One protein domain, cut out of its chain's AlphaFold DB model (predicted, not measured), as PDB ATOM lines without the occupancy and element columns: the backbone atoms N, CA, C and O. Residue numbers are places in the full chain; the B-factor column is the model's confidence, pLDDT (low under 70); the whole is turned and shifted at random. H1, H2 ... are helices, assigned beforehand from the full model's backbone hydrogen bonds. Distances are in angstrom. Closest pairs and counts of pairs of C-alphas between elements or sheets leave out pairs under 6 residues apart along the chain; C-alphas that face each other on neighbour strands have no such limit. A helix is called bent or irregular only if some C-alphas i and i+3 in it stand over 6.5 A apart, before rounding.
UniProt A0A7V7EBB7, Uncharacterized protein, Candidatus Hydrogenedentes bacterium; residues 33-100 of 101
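This is residues 33 to 100 of the 101 residues of an uncharacterized protein of Candidatus Hydrogenedentes bacterium (UniProt A0A7V7EBB7). The longest helix, H1, folds back through a tight link to H2, the helix in the middle, and the two make a splayed helical hairpin. On the other side of H2 from H1, H4 packs on residue 65 of H2 and H5 on its residues 54 to 58, while the short H3 sits near H2; residues 86 to 91, of which 89 to 91 belong to H5, stick out. The printed part has 68 residues with five named helices, in the order H1, H2, H3, H4, H5, and no named strand; its class is all helix. It is compact, with a radius of gyration of the C-alphas of 12.3 A, and spans 34 by 27 by 21 A.

Find C-alpha 33 at (214.237, 200.408, 210.580); from there H1, residues 33 to 49, runs 24.1 A to C-alpha 49. Go on to C-alpha 54 at (191.860, 200.373, 213.807), where H2, residues 54 to 66, begins its 18.5 A. H3 is residues 68 to 71, 5.7 A long. H4, residues 75 to 85, covers 15.1 A. H5, residues 89 to 99, covers 16.4 A and ends at C-alpha 99, (186.063, 199.071, 206.572). H5 is neither bent nor irregular, but only just: C-alphas 95 and 98 are 6.4 A apart.

Start from H1, whose residues 35 to 42 alone touch H2; the closest C-alphas are those of Val 42 and Met 56, 6.0 A apart. This hairpin has a steep tilt of 42 degrees, opposite ways. H2 is the hub, touching three helices. Its residue 65 alone touches H4, with the C-alphas of Ile 65 and Gly 81 closest at 5.7 A; the tilt is steep, 66 degrees, opposite ways. Its residues 54 to 58 alone touch H5, with the C-alphas of Lys 54 and Leu 97 closest at 6.8 A; the tilt is steep, 53 degrees, opposite ways. The helix packing is mostly crossed. H4 and H5 touch only at the corner by their link, and only just, with 3 pairs of C-alphas within 8 A; the closest are Leu 84 and Phe 92, 6.3 A. H3 is close to but not clearly touching H2, where the C-alphas of Ala 64 and Phe 71 are closest at 6.5 A. H1 and H4 are apart, and so are H1 and H5. In H1, H2 and H4 every O i to N i+4 pair is within hydrogen-bond range; in H5 4 of 7 are, and H3 is too short for such a pair.

The C-alphas farthest apart are those of Leu 48 and Asn 87, 35.2 A. The printed part has no cut, and the four links between helices are tight. Look at the B-factor column: the mean pLDDT of the printed part is 77.9, and 19 residues are under 70, among them residues 84 to 92.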
ATOM      1  N   GLN A  33     214.468 201.164 209.341       71.31
ATOM      2  CA  GLN A  33     214.237 200.408 210.580       71.31
ATOM      3  C   GLN A  33     213.050 200.945 211.386       71.31
ATOM      4  O   GLN A  33     212.394 200.152 212.056       71.31
ATOM      5  N   THR A  34     212.721 202.237 211.291       80.44
ATOM      6  CA  THR A  34     211.601 202.841 212.038       80.44
ATOM      7  C   THR A  34     210.280 202.132 211.747       80.44
ATOM      8  O   THR A  34     209.542 201.783 212.665       80.44
ATOM      9  N   GLU A  35     210.005 201.845 210.477       84.00
ATOM     10  CA  GLU A  35     208.787 201.143 210.060       84.00
ATOM     11  C   GLU A  35     208.767 199.692 210.558       84.00
ATOM     12  O   GLU A  35     207.743 199.223 211.054       84.00
ATOM     13  N   ASN A  36     209.915 199.002 210.495       82.31
ATOM     14  CA  ASN A  36     210.076 197.637 211.011       82.31
ATOM     15  C   ASN A  36     209.796 197.576 212.525       82.31
ATOM     16  O   ASN A  36     209.108 196.669 213.002       82.31
ATOM     17  N   LEU A  37     210.304 198.552 213.284       81.69
ATOM     18  CA  LEU A  37     210.118 198.642 214.733       81.69
ATOM     19  C   LEU A  37     208.691 199.024 215.114       81.69
ATOM     20  O   LEU A  37     208.137 198.455 216.053       81.69
ATOM     21  N   LEU A  38     208.070 199.937 214.370       87.69
ATOM     22  CA  LEU A  38     206.674 200.293 214.591       87.69
ATOM     23  C   LEU A  38     205.753 199.097 214.310       87.69
ATOM     24  O   LEU A  38     204.853 198.819 215.101       87.69
ATOM     25  N   PHE A  39     206.021 198.328 213.250       88.25
ATOM     26  CA  PHE A  39     205.287 197.090 212.965       88.25
ATOM     27  C   PHE A  39     205.419 196.073 214.083       88.25
ATOM     28  O   PHE A  39     204.419 195.496 214.510       88.25
ATOM     29  N   LEU A  40     206.628 195.897 214.606       86.38
ATOM     30  CA  LEU A  40     206.851 195.045 215.761       86.38
ATOM     31  C   LEU A  40     206.067 195.530 216.985       86.38
ATOM     32  O   LEU A  40     205.425 194.714 217.637       86.38
ATOM     33  N   ALA A  41     206.104 196.825 217.302       88.81
ATOM     34  CA  ALA A  41     205.384 197.374 218.449       88.81
ATOM     35  C   ALA A  41     203.874 197.117 218.332       88.81
ATOM     36  O   ALA A  41     203.249 196.643 219.280       88.81
ATOM     37  N   VAL A  42     203.309 197.336 217.142       92.19
ATOM     38  CA  VAL A  42     201.906 197.032 216.835       92.19
ATOM     39  C   VAL A  42     201.611 195.533 216.958       92.19
ATOM     40  O   VAL A  42     200.608 195.142 217.558       92.19
ATOM     41  N   TYR A  43     202.489 194.682 216.427       87.19
ATOM     42  CA  TYR A  43     202.343 193.230 216.493       87.19
ATOM     43  C   TYR A  43     202.399 192.713 217.939       87.19
ATOM     44  O   TYR A  43     201.553 191.922 218.351       87.19
ATOM     45  N   GLN A  44     203.344 193.207 218.737       87.69
ATOM     46  CA  GLN A  44     203.483 192.835 220.145       87.69
ATOM     47  C   GLN A  44     202.323 193.353 220.988       87.69
ATOM     48  O   GLN A  44     201.805 192.615 221.824       87.69
ATOM     49  N   TYR A  45     201.859 194.576 220.732       91.19
ATOM     50  CA  TYR A  45     200.657 195.098 221.371       91.19
ATOM     51  C   TYR A  45     199.461 194.175 221.125       91.19
ATOM     52  O   TYR A  45     198.746 193.820 222.064       91.19
ATOM     53  N   GLN A  46     199.267 193.726 219.883       88.88
ATOM     54  CA  GLN A  46     198.214 192.771 219.559       88.88
ATOM     55  C   GLN A  46     198.403 191.427 220.272       88.88
ATOM     56  O   GLN A  46     197.424 190.896 220.787       88.88
ATOM     57  N   ASN A  47     199.618 190.882 220.332       87.56
ATOM     58  CA  ASN A  47     199.870 189.615 221.029       87.56
ATOM     59  C   ASN A  47     199.541 189.704 222.525       87.56
ATOM     60  O   ASN A  47     199.024 188.749 223.098       87.56
ATOM     61  N   LEU A  48     199.821 190.850 223.150       92.31
ATOM     62  CA  LEU A  48     199.577 191.071 224.575       92.31
ATOM     63  C   LEU A  48     198.105 191.356 224.895       92.31
ATOM     64  O   LEU A  48     197.619 190.961 225.950       92.31
ATOM     65  N   THR A  49     197.399 192.063 224.012       92.81
ATOM     66  CA  THR A  49     196.052 192.591 224.304       92.81
ATOM     67  C   THR A  49     194.925 191.887 223.551       92.81
ATOM     68  O   THR A  49     193.759 192.061 223.905       92.81
ATOM     69  N   ALA A  50     195.250 191.149 222.486       88.19
ATOM     70  CA  ALA A  50     194.331 190.624 221.472       88.19
ATOM     71  C   ALA A  50     193.414 191.680 220.813       88.19
ATOM     72  O   ALA A  50     192.473 191.320 220.107       88.19
ATOM     73  N   LYS A  51     193.667 192.982 221.021       89.31
ATOM     74  CA  LYS A  51     192.768 194.080 220.630       89.31
ATOM     75  C   LYS A  51     193.535 195.206 219.928       89.31
ATOM     76  O   LYS A  51     193.703 196.278 220.507       89.31
ATOM     77  N   PRO A  52     194.027 194.992 218.695       86.38
ATOM     78  CA  PRO A  52     194.675 196.062 217.948       86.38
ATOM     79  C   PRO A  52     193.662 197.166 217.623       86.38
ATOM     80  O   PRO A  52     192.532 196.879 217.217       86.38
ATOM     81  N   SER A  53     194.077 198.428 217.753       89.44
ATOM     82  CA  SER A  53     193.262 199.558 217.298       89.44
ATOM     83  C   SER A  53     193.049 199.509 215.776       89.44
ATOM     84  O   SER A  53     193.709 198.752 215.056       89.44
ATOM     85  N   LYS A  54     192.129 200.321 215.254       85.12
ATOM     86  CA  LYS A  54     191.860 200.373 213.807       85.12
ATOM     87  C   LYS A  54     193.080 200.884 213.040       85.12
ATOM     88  O   LYS A  54     193.467 200.320 212.021       85.12
ATOM     89  N   GLU A  55     193.744 201.885 213.596       86.06
ATOM     90  CA  GLU A  55     194.981 202.473 213.084       86.06
ATOM     91  C   GLU A  55     196.104 201.438 213.057       86.06
ATOM     92  O   GLU A  55     196.831 201.346 212.072       86.06
ATOM     93  N   MET A  56     196.212 200.610 214.102       89.44
ATOM     94  CA  MET A  56     197.162 199.503 214.154       89.44
ATOM     95  C   MET A  56     196.909 198.486 213.041       89.44
ATOM     96  O   MET A  56     197.842 198.080 212.349       89.44
ATOM     97  N   GLN A  57     195.656 198.078 212.837       84.88
ATOM     98  CA  GLN A  57     195.303 197.134 211.773       84.88
ATOM     99  C   GLN A  57     195.639 197.697 210.390       84.88
ATOM    100  O   GLN A  57     196.259 197.006 209.579       84.88
ATOM    101  N   LEU A  58     195.305 198.966 210.164       83.19
ATOM    102  CA  LEU A  58     195.554 199.665 208.913       83.19
ATOM    103  C   LEU A  58     197.053 199.886 208.657       83.19
ATOM    104  O   LEU A  58     197.529 199.665 207.544       83.19
ATOM    105  N   PHE A  59     197.821 200.204 209.701       86.38
ATOM    106  CA  PHE A  59     199.278 200.282 209.632       86.38
ATOM    107  C   PHE A  59     199.914 198.939 209.248       86.38
ATOM    108  O   PHE A  59     200.828 198.908 208.429       86.38
ATOM    109  N   ARG A  60     199.429 197.807 209.775       85.50
ATOM    110  CA  ARG A  60     199.955 196.485 209.379       85.50
ATOM    111  C   ARG A  60     199.712 196.183 207.901       85.50
ATOM    112  O   ARG A  60     200.568 195.571 207.272       85.50
ATOM    113  N   ILE A  61     198.562 196.590 207.359       81.50
ATOM    114  CA  ILE A  61     198.236 196.414 205.934       81.50
ATOM    115  C   ILE A  61     199.163 197.269 205.081       81.50
ATOM    116  O   ILE A  61     199.790 196.755 204.158       81.50
ATOM    117  N   TRP A  62     199.310 198.545 205.450       83.50
ATOM    118  CA  TRP A  62     200.279 199.449 204.840       83.50
ATOM    119  C   TRP A  62     201.683 198.829 204.823       83.50
ATOM    120  O   TRP A  62     202.320 198.728 203.776       83.50
ATOM    121  N   TYR A  63     202.125 198.321 205.970       84.94
ATOM    122  CA  TYR A  63     203.438 197.717 206.126       84.94
ATOM    123  C   TYR A  63     203.616 196.460 205.259       84.94
ATOM    124  O   TYR A  63     204.643 196.307 204.607       84.94
ATOM    125  N   ALA A  64     202.619 195.574 205.196       80.44
ATOM    126  CA  ALA A  64     202.695 194.352 204.391       80.44
ATOM    127  C   ALA A  64     202.774 194.617 202.877       80.44
ATOM    128  O   ALA A  64     203.369 193.822 202.145       80.44
ATOM    129  N   ILE A  65     202.188 195.725 202.421       78.56
ATOM    130  CA  ILE A  65     202.219 196.162 201.023       78.56
ATOM    131  C   ILE A  65     203.570 196.802 200.675       78.56
ATOM    132  O   ILE A  65     204.130 196.510 199.622       78.56
ATOM    133  N   HIS A  66     204.110 197.641 201.563       79.75
ATOM    134  CA  HIS A  66     205.386 198.333 201.342       79.75
ATOM    135  C   HIS A  66     206.625 197.466 201.612       79.75
ATOM    136  O   HIS A  66     207.704 197.778 201.111       79.75
ATOM    137  N   HIS A  67     206.468 196.367 202.353       80.56
ATOM    138  CA  HIS A  67     207.528 195.406 202.668       80.56
ATOM    139  C   HIS A  67     207.143 193.994 202.188       80.56
ATOM    140  O   HIS A  67     207.025 193.062 202.997       80.56
ATOM    141  N   PRO A  68     206.910 193.802 200.870       79.19
ATOM    142  CA  PRO A  68     206.469 192.521 200.301       79.19
ATOM    143  C   PRO A  68     207.471 191.392 200.549       79.19
ATOM    144  O   PRO A  68     207.122 190.211 200.667       79.19
ATOM    145  N   ASP A  69     208.743 191.764 200.667       78.25
ATOM    146  CA  ASP A  69     209.843 190.878 200.977       78.25
ATOM    147  C   ASP A  69     209.712 190.259 202.374       78.25
ATOM    148  O   ASP A  69     210.266 189.184 202.591       78.25
ATOM    149  N   VAL A  70     208.949 190.853 203.294       78.00
ATOM    150  CA  VAL A  70     208.797 190.360 204.669       78.00
ATOM    151  C   VAL A  70     207.738 189.252 204.788       78.00
ATOM    152  O   VAL A  70     207.948 188.303 205.562       78.00
ATOM    153  N   PHE A  71     206.637 189.319 204.027       72.81
ATOM    154  CA  PHE A  71     205.440 188.483 204.249       72.81
ATOM    155  C   PHE A  71     205.168 187.385 203.214       72.81
ATOM    156  O   PHE A  71     204.254 186.600 203.446       72.81
ATOM    157  N   ASN A  72     205.962 187.250 202.142       70.56
ATOM    158  CA  ASN A  72     205.587 186.408 200.987       70.56
ATOM    159  C   ASN A  72     204.176 186.770 200.486       70.56
ATOM    160  O   ASN A  72     203.311 185.914 200.309       70.56
ATOM    161  N   THR A  73     203.943 188.069 200.326       68.06
ATOM    162  CA  THR A  73     202.657 188.616 199.904       68.06
ATOM    163  C   THR A  73     202.325 188.160 198.471       68.06
ATOM    164  O   THR A  73     203.202 188.264 197.610       68.06
ATOM    165  N   PRO A  74     201.102 187.663 198.191       72.75
ATOM    166  CA  PRO A  74     200.677 187.319 196.834       72.75
ATOM    167  C   PRO A  74     200.736 188.532 195.887       72.75
ATOM    168  O   PRO A  74     200.451 189.646 196.341       72.75
ATOM    169  N   PRO A  75     201.074 188.353 194.595       74.00
ATOM    170  CA  PRO A  75     201.181 189.451 193.630       74.00
ATOM    171  C   PRO A  75     199.927 190.332 193.544       74.00
ATOM    172  O   PRO A  75     200.044 191.550 193.468       74.00
ATOM    173  N   GLU A  76     198.737 189.746 193.663       72.69
ATOM    174  CA  GLU A  76     197.449 190.445 193.564       72.69
ATOM    175  C   GLU A  76     197.267 191.478 194.689       72.69
ATOM    176  O   GLU A  76     196.699 192.552 194.501       72.69
ATOM    177  N   VAL A  77     197.795 191.172 195.879       67.94
ATOM    178  CA  VAL A  77     197.772 192.083 197.032       67.94
ATOM    179  C   VAL A  77     198.773 193.225 196.841       67.94
ATOM    180  O   VAL A  77     198.543 194.338 197.318       67.94
ATOM    181  N   LEU A  78     199.873 192.974 196.127       68.00
ATOM    182  CA  LEU A  78     200.870 193.993 195.797       68.00
ATOM    183  C   LEU A  78     200.371 194.952 194.722       68.00
ATOM    184  O   LEU A  78     200.587 196.154 194.851       68.00
ATOM    185  N   GLU A  79     199.665 194.443 193.714       72.19
ATOM    186  CA  GLU A  79     199.023 195.251 192.671       72.19
ATOM    187  C   GLU A  79     197.927 196.149 193.254       72.19
ATOM    188  O   GLU A  79     197.947 197.362 193.038       72.19
ATOM    189  N   LEU A  80     197.046 195.586 194.089       69.25
ATOM    190  CA  LEU A  80     196.021 196.353 194.803       69.25
ATOM    191  C   LEU A  80     196.645 197.436 195.694       69.25
ATOM    192  O   LEU A  80     196.170 198.571 195.750       69.25
ATOM    193  N   GLY A  81     197.732 197.092 196.384       68.38
ATOM    194  CA  GLY A  81     198.510 198.043 197.157       68.38
ATOM    195  C   GLY A  81     199.067 199.175 196.295       68.38
ATOM    196  O   GLY A  81     198.848 200.347 196.598       68.38
ATOM    197  N   ALA A  82     199.743 198.847 195.196       68.81
ATOM    198  CA  ALA A  82     200.321 199.831 194.288       68.81
ATOM    199  C   ALA A  82     199.267 200.810 193.737       68.81
ATOM    200  O   ALA A  82     199.513 202.017 193.739       68.81
ATOM    201  N   GLU A  83     198.079 200.333 193.351       72.06
ATOM    202  CA  GLU A  83     196.982 201.195 192.884       72.06
ATOM    203  C   GLU A  83     196.435 202.127 193.974       72.06
ATOM    204  O   GLU A  83     196.225 203.321 193.728       72.06
ATOM    205  N   LEU A  84     196.220 201.602 195.185       67.00
ATOM    206  CA  LEU A  84     195.691 202.381 196.308       67.00
ATOM    207  C   LEU A  84     196.697 203.426 196.816       67.00
ATOM    208  O   LEU A  84     196.289 204.490 197.288       67.00
ATOM    209  N   PHE A  85     198.001 203.151 196.707       66.31
ATOM    210  CA  PHE A  85     199.060 203.988 197.280       66.31
ATOM    211  C   PHE A  85     199.742 204.956 196.322       66.31
ATOM    212  O   PHE A  85     200.239 205.983 196.786       66.31
ATOM    213  N   ALA A  86     199.780 204.673 195.016       63.09
ATOM    214  CA  ALA A  86     200.501 205.516 194.061       63.09
ATOM    215  C   ALA A  86     199.924 206.938 193.945       63.09
ATOM    216  O   ALA A  86     200.645 207.856 193.561       63.09
ATOM    217  N   ASN A  87     198.645 207.132 194.291       58.34
ATOM    218  CA  ASN A  87     197.917 208.348 193.934       58.34
ATOM    219  C   ASN A  87     197.567 209.276 195.110       58.34
ATOM    220  O   ASN A  87     197.523 210.484 194.903       58.34
ATOM    221  N   ASP A  88     197.333 208.770 196.331       67.56
ATOM    222  CA  ASP A  88     197.043 209.622 197.499       67.56
ATOM    223  C   ASP A  88     197.103 208.840 198.829       67.56
ATOM    224  O   ASP A  88     196.212 208.057 199.165       67.56
ATOM    225  N   ARG A  89     198.119 209.120 199.657       66.56
ATOM    226  CA  ARG A  89     198.253 208.542 201.007       66.56
ATOM    227  C   ARG A  89     197.032 208.831 201.888       66.56
ATOM    228  O   ARG A  89     196.654 207.984 202.690       66.56
ATOM    229  N   ASN A  90     196.407 210.000 201.755       69.75
ATOM    230  CA  ASN A  90     195.242 210.375 202.558       69.75
ATOM    231  C   ASN A  90     193.981 209.629 202.118       69.75
ATOM    232  O   ASN A  90     193.093 209.390 202.935       69.75
ATOM    233  N   ARG A  91     193.891 209.258 200.838       69.44
ATOM    234  CA  ARG A  91     192.799 208.440 200.305       69.44
ATOM    235  C   ARG A  91     192.814 207.039 200.909       69.44
ATOM    236  O   ARG A  91     191.768 206.593 201.360       69.44
ATOM    237  N   PHE A  92     193.990 206.423 201.039       69.44
ATOM    238  CA  PHE A  92     194.150 205.131 201.715       69.44
ATOM    239  C   PHE A  92     193.549 205.134 203.128       69.44
ATOM    240  O   PHE A  92     192.720 204.287 203.458       69.44
ATOM    241  N   TRP A  93     193.909 206.131 203.947       71.06
ATOM    242  CA  TRP A  93     193.373 206.249 205.306       71.06
ATOM    243  C   TRP A  93     191.864 206.516 205.311       71.06
ATOM    244  O   TRP A  93     191.151 205.961 206.140       71.06
ATOM    245  N   ARG A  94     191.352 207.317 204.370       73.12
ATOM    246  CA  ARG A  94     189.915 207.624 204.258       73.12
ATOM    247  C   ARG A  94     189.065 206.436 203.828       73.12
ATOM    248  O   ARG A  94     187.954 206.301 204.323       73.12
ATOM    249  N   GLU A  95     189.548 205.639 202.881       70.94
ATOM    250  CA  GLU A  95     188.760 204.573 202.254       70.94
ATOM    251  C   GLU A  95     188.819 203.269 203.049       70.94
ATOM    252  O   GLU A  95     187.817 202.563 203.128       70.94
ATOM    253  N   LEU A  96     189.951 202.965 203.690       69.56
ATOM    254  CA  LEU A  96     190.110 201.697 204.403       69.56
ATOM    255  C   LEU A  96     189.755 201.770 205.884       69.56
ATOM    256  O   LEU A  96     189.239 200.791 206.413       69.56
ATOM    257  N   LEU A  97     189.983 202.896 206.567       67.25
ATOM    258  CA  LEU A  97     189.654 203.024 207.994       67.25
ATOM    259  C   LEU A  97     188.167 202.728 208.300       67.25
ATOM    260  O   LEU A  97     187.906 202.048 209.296       67.25
ATOM    261  N   PRO A  98     187.190 203.139 207.459       73.69
ATOM    262  CA  PRO A  98     185.782 202.786 207.652       73.69
ATOM    263  C   PRO A  98     185.454 201.299 207.461       73.69
ATOM    264  O   PRO A  98     184.402 200.875 207.925       73.69
ATOM    265  N   LEU A  99     186.309 200.504 206.805       66.25
ATOM    266  CA  LEU A  99     186.063 199.071 206.572       66.25
ATOM    267  C   LEU A  99     186.327 198.205 207.813       66.25
ATOM    268  O   LEU A  99     185.876 197.066 207.873       66.25
ATOM    269  N   PHE A 100     187.022 198.740 208.819       62.00
ATOM    270  CA  PHE A 100     187.297 198.061 210.090       62.00
ATOM    271  C   PHE A 100     186.224 198.389 211.146       62.00
ATOM    272  O   PHE A 100     186.556 198.773 212.273       62.00
TER     273      PHE A 100